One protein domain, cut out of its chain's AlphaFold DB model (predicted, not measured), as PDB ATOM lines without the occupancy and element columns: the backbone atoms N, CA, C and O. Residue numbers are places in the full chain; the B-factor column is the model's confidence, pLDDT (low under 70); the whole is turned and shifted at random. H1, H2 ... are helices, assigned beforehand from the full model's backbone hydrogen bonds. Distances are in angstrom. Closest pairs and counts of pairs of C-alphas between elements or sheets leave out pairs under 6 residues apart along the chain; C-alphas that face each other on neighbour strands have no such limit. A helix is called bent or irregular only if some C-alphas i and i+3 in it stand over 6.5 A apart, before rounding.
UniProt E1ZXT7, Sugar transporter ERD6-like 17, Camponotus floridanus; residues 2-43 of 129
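AT A GLANCE: This is residues 2 to 43 of the 129 residues of the protein "Sugar transporter ERD6-like 17" of Camponotus floridanus (UniProt E1ZXT7). Two helices, H1 then H2, make an open V: they come near each other at the tight link and spread apart from there, and a short tail, residues 40 to 43, runs on past H2. The printed part has 42 residues, is all helix with no named strand, and is loose, with a radius of gyration of the C-alphas of 12.4 A and a flat outline of 39 by 24 by 8 A.

IN THESE COORDINATES: Find C-alpha 2 at (187.480, 198.270, 101.389); from there H1, residues 2 to 18, runs 25.5 A. It is irregular, but only just: C-alphas 14 and 17 are 6.9 A apart. H2, residues 21 to 39, runs 27.7 A to C-alpha 39 at (174.490, 200.573, 85.793).

HOW THE PARTS SIT: Look at Gly 16 and Leu 24, whose C-alphas, the closest of the two helices, are 7.1 A apart: H1 and H2 are close but not clearly touching. They run opposite ways at a shallow tilt of 33 degrees, only just short of steep. O i to N i+4 pairs are within hydrogen-bond range in 11 of 13 for H1 and 13 of 15 for H2.

THE WHOLE: The C-alphas of Pro 17 and Pro 43, the two farthest apart, are 39.3 A apart. The printed part has no cut, and residue 43 is under 70 in pLDDT.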
ATOM      1  N   SER A   2     186.007 198.209 101.277       72.06
ATOM      2  CA  SER A   2     187.480 198.270 101.389       72.06
ATOM      3  C   SER A   2     188.257 197.229 100.566       72.06
ATOM      4  O   SER A   2     189.332 197.532 100.068       72.06
ATOM      5  N   ILE A   3     187.708 196.024 100.366       81.81
ATOM      6  CA  ILE A   3     188.396 194.946  99.627       81.81
ATOM      7  C   ILE A   3     188.562 195.297  98.142       81.81
ATOM      8  O   ILE A   3     189.635 195.101  97.585       81.81
ATOM      9  N   VAL A   4     187.524 195.843  97.501       82.50
ATOM     10  CA  VAL A   4     187.575 196.206  96.071       82.50
ATOM     11  C   VAL A   4     188.572 197.341  95.845       82.50
ATOM     12  O   VAL A   4     189.378 197.266  94.924       82.50
ATOM     13  N   ALA A   5     188.569 198.341  96.732       79.38
ATOM     14  CA  ALA A   5     189.511 199.454  96.676       79.38
ATOM     15  C   ALA A   5     190.966 198.988  96.852       79.38
ATOM     16  O   ALA A   5     191.822 199.363  96.058       79.38
ATOM     17  N   LEU A   6     191.240 198.117  97.832       83.81
ATOM     18  CA  LEU A   6     192.588 197.589  98.061       83.81
ATOM     19  C   LEU A   6     193.103 196.784  96.860       83.81
ATOM     20  O   LEU A   6     194.252 196.943  96.470       83.81
ATOM     21  N   ASN A   7     192.250 195.948  96.258       83.62
ATOM     22  CA  ASN A   7     192.618 195.183  95.063       83.62
ATOM     23  C   ASN A   7     192.888 196.094  93.858       83.62
ATOM     24  O   ASN A   7     193.837 195.845  93.122       83.62
ATOM     25  N   GLY A   8     192.093 197.155  93.677       83.50
ATOM     26  CA  GLY A   8     192.323 198.143  92.622       83.50
ATOM     27  C   GLY A   8     193.672 198.845  92.777       83.50
ATOM     28  O   GLY A   8     194.469 198.849  91.845       83.50
ATOM     29  N   ILE A   9     193.964 199.339  93.983       83.06
ATOM     30  CA  ILE A   9     195.243 199.986  94.305       83.06
ATOM     31  C   ILE A   9     196.415 199.015  94.091       83.06
ATOM     32  O   ILE A   9     197.434 199.389  93.518       83.06
ATOM     33  N   LEU A  10     196.272 197.748  94.498       83.56
ATOM     34  CA  LEU A  10     197.302 196.724  94.300       83.56
ATOM     35  C   LEU A  10     197.583 196.468  92.811       83.56
ATOM     36  O   LEU A  10     198.743 196.385  92.416       83.56
ATOM     37  N   MET A  11     196.542 196.368  91.978       82.69
ATOM     38  CA  MET A  11     196.709 196.243  90.526       82.69
ATOM     39  C   MET A  11     197.423 197.464  89.939       82.69
ATOM     40  O   MET A  11     198.304 197.307  89.098       82.69
ATOM     41  N   GLU A  12     197.091 198.666  90.404       82.38
ATOM     42  CA  GLU A  12     197.699 199.908  89.928       82.38
ATOM     43  C   GLU A  12     199.190 199.998  90.289       82.38
ATOM     44  O   GLU A  12     199.994 200.353  89.432       82.38
ATOM     45  N   PHE A  13     199.598 199.556  91.484       80.62
ATOM     46  CA  PHE A  13     201.017 199.441  91.848       80.62
ATOM     47  C   PHE A  13     201.783 198.408  91.010       80.62
ATOM     48  O   PHE A  13     202.952 198.626  90.700       80.62
ATOM     49  N   VAL A  14     201.150 197.294  90.631       80.88
ATOM     50  CA  VAL A  14     201.785 196.258  89.794       80.88
ATOM     51  C   VAL A  14     201.954 196.731  88.351       80.88
ATOM     52  O   VAL A  14     202.967 196.438  87.725       80.88
ATOM     53  N   ILE A  15     200.969 197.450  87.813       80.00
ATOM     54  CA  ILE A  15     200.935 197.898  86.413       80.00
ATOM     55  C   ILE A  15     201.706 199.221  86.232       80.00
ATOM     56  O   ILE A  15     202.299 199.449  85.177       80.00
ATOM     57  N   GLY A  16     201.744 200.055  87.275       75.69
ATOM     58  CA  GLY A  16     202.398 201.363  87.338       75.69
ATOM     59  C   GLY A  16     203.808 201.437  86.737       75.69
ATOM     60  O   GLY A  16     204.032 202.287  85.879       75.69
ATOM     61  N   PRO A  17     204.757 200.558  87.108       75.75
ATOM     62  CA  PRO A  17     206.127 200.616  86.589       75.75
ATOM     63  C   PRO A  17     206.275 200.156  85.128       75.75
ATOM     64  O   PRO A  17     207.303 200.418  84.510       75.75
ATOM     65  N   PHE A  18     205.276 199.483  84.547       72.44
ATOM     66  CA  PHE A  18     205.353 198.959  83.176       72.44
ATOM     67  C   PHE A  18     204.742 199.893  82.121       72.44
ATOM     68  O   PHE A  18     204.937 199.668  80.925       72.44
ATOM     69  N   LEU A  19     203.991 200.925  82.523       71.06
ATOM     70  CA  LEU A  19     203.220 201.782  81.618       71.06
ATOM     71  C   LEU A  19     203.423 203.271  81.917       71.06
ATOM     72  O   LEU A  19     203.509 203.697  83.059       71.06
ATOM     73  N   SER A  20     203.435 204.091  80.860       78.88
ATOM     74  CA  SER A  20     203.416 205.552  80.997       78.88
ATOM     75  C   SER A  20     202.127 206.027  81.684       78.88
ATOM     76  O   SER A  20     201.053 205.470  81.441       78.88
ATOM     77  N   VAL A  21     202.213 207.107  82.471       76.00
ATOM     78  CA  VAL A  21     201.099 207.716  83.233       76.00
ATOM     79  C   VAL A  21     199.859 207.977  82.364       76.00
ATOM     80  O   VAL A  21     198.722 207.792  82.806       76.00
ATOM     81  N   GLN A  22     200.060 208.346  81.095       79.00
ATOM     82  CA  GLN A  22     198.965 208.556  80.143       79.00
ATOM     83  C   GLN A  22     198.205 207.257  79.840       79.00
ATOM     84  O   GLN A  22     196.977 207.235  79.886       79.00
ATOM     85  N   ASN A  23     198.920 206.156  79.600       79.38
ATOM     86  CA  ASN A  23     198.312 204.860  79.295       79.38
ATOM     87  C   ASN A  23     197.610 204.265  80.520       79.38
ATOM     88  O   ASN A  23     196.532 203.693  80.379       79.38
ATOM     89  N   LEU A  24     198.170 204.454  81.720       80.38
ATOM     90  CA  LEU A  24     197.529 204.057  82.979       80.38
ATOM     91  C   LEU A  24     196.181 204.757  83.172       80.38
ATOM     92  O   LEU A  24     195.199 204.110  83.525       80.38
ATOM     93  N   THR A  25     196.109 206.051  82.852       81.00
ATOM     94  CA  THR A  25     194.869 206.833  82.955       81.00
ATOM     95  C   THR A  25     193.797 206.326  81.988       81.00
ATOM     96  O   THR A  25     192.631 206.208  82.357       81.00
ATOM     97  N   PHE A  26     194.168 205.973  80.753       83.88
ATOM     98  CA  PHE A  26     193.216 205.385  79.804       83.88
ATOM     99  C   PHE A  26     192.715 204.014  80.258       83.88
ATOM    100  O   PHE A  26     191.526 203.733  80.134       83.88
ATOM    101  N   VAL A  27     193.590 203.172  80.816       83.44
ATOM    102  CA  VAL A  27     193.204 201.855  81.342       83.44
ATOM    103  C   VAL A  27     192.290 201.998  82.560       83.44
ATOM    104  O   VAL A  27     191.266 201.317  82.632       83.44
ATOM    105  N   SER A  28     192.599 202.907  83.488       83.25
ATOM    106  CA  SER A  28     191.773 203.123  84.678       83.25
ATOM    107  C   SER A  28     190.405 203.713  84.338       83.25
ATOM    108  O   SER A  28     189.442 203.408  85.035       83.25
ATOM    109  N   LEU A  29     190.279 204.460  83.232       85.69
ATOM    110  CA  LEU A  29     189.010 205.001  82.735       85.69
ATOM    111  C   LEU A  29     188.056 203.921  82.195       85.69
ATOM    112  O   LEU A  29     186.836 204.090  82.240       85.69
ATOM    113  N   ILE A  30     188.578 202.782  81.733       87.38
ATOM    114  CA  ILE A  30     187.748 201.679  81.227       87.38
ATOM    115  C   ILE A  30     186.851 201.118  82.340       87.38
ATOM    116  O   ILE A  30     185.677 200.841  82.099       87.38
ATOM    117  N   ALA A  31     187.364 200.998  83.568       84.88
ATOM    118  CA  ALA A  31     186.619 200.462  84.707       84.88
ATOM    119  C   ALA A  31     185.343 201.268  85.070       84.88
ATOM    120  O   ALA A  31     184.265 200.666  85.110       84.88
ATOM    121  N   PRO A  32     185.384 202.600  85.291       85.69
ATOM    122  CA  PRO A  32     184.188 203.399  85.539       85.69
ATOM    123  C   PRO A  32     183.276 203.489  84.310       85.69
ATOM    124  O   PRO A  32     182.057 203.501  84.475       85.69
ATOM    125  N   CYS A  33     183.811 203.488  83.082       87.69
ATOM    126  CA  CYS A  33     182.982 203.427  81.875       87.69
ATOM    127  C   CYS A  33     182.175 202.124  81.797       87.69
ATOM    128  O   CYS A  33     180.967 202.167  81.565       87.69
ATOM    129  N   LEU A  34     182.806 200.973  82.049       87.75
ATOM    130  CA  LEU A  34     182.115 199.684  82.137       87.75
ATOM    131  C   LEU A  34     181.070 199.688  83.251       87.75
ATOM    132  O   LEU A  34     179.944 199.245  83.035       87.75
ATOM    133  N   PHE A  35     181.410 200.238  84.418       85.50
ATOM    134  CA  PHE A  35     180.461 200.377  85.516       85.50
ATOM    135  C   PHE A  35     179.235 201.200  85.103       85.50
ATOM    136  O   PHE A  35     178.117 200.759  85.346       85.50
ATOM    137  N   MET A  36     179.414 202.338  84.422       86.38
ATOM    138  CA  MET A  36     178.290 203.146  83.928       86.38
ATOM    139  C   MET A  36     177.418 202.387  82.926       86.38
ATOM    140  O   MET A  36     176.195 202.441  83.027       86.38
ATOM    141  N   LEU A  37     178.023 201.647  81.992       87.88
ATOM    142  CA  LEU A  37     177.279 200.854  81.009       87.88
ATOM    143  C   LEU A  37     176.420 199.774  81.676       87.88
ATOM    144  O   LEU A  37     175.264 199.587  81.301       87.88
ATOM    145  N   ILE A  38     176.963 199.096  82.689       83.50
ATOM    146  CA  ILE A  38     176.240 198.075  83.457       83.50
ATOM    147  C   ILE A  38     175.154 198.720  84.326       83.50
ATOM    148  O   ILE A  38     174.059 198.178  84.453       83.50
ATOM    149  N   PHE A  39     175.425 199.894  84.901       81.38
ATOM    150  CA  PHE A  39     174.490 200.573  85.793       81.38
ATOM    151  C   PHE A  39     173.216 201.039  85.077       81.38
ATOM    152  O   PHE A  39     172.153 201.040  85.688       81.38
ATOM    153  N   ILE A  40     173.286 201.353  83.778       78.56
ATOM    154  CA  ILE A  40     172.101 201.668  82.956       78.56
ATOM    155  C   ILE A  40     171.110 200.490  82.916       78.56
ATOM    156  O   ILE A  40     169.905 200.702  82.805       78.56
ATOM    157  N   TRP A  41     171.602 199.254  83.023       74.94
ATOM    158  CA  TRP A  41     170.777 198.042  83.030       74.94
ATOM    159  C   TRP A  41     170.309 197.626  84.429       74.94
ATOM    160  O   TRP A  41     169.471 196.730  84.553       74.94
ATOM    161  N   LEU A  42     170.845 198.240  85.486       71.88
ATOM    162  CA  LEU A  42     170.503 197.887  86.855       71.88
ATOM    163  C   LEU A  42     169.142 198.507  87.224       71.88
ATOM    164  O   LEU A  42     168.968 199.718  87.067       71.88
ATOM    165  N   PRO A  43     168.169 197.724  87.729       66.19
ATOM    166  CA  PRO A  43     166.893 198.279  88.157       66.19
ATOM    167  C   PRO A  43     167.095 199.252  89.328       66.19
ATOM    168  O   PRO A  43     167.974 199.064  90.174       66.19
TER     169      PRO A  43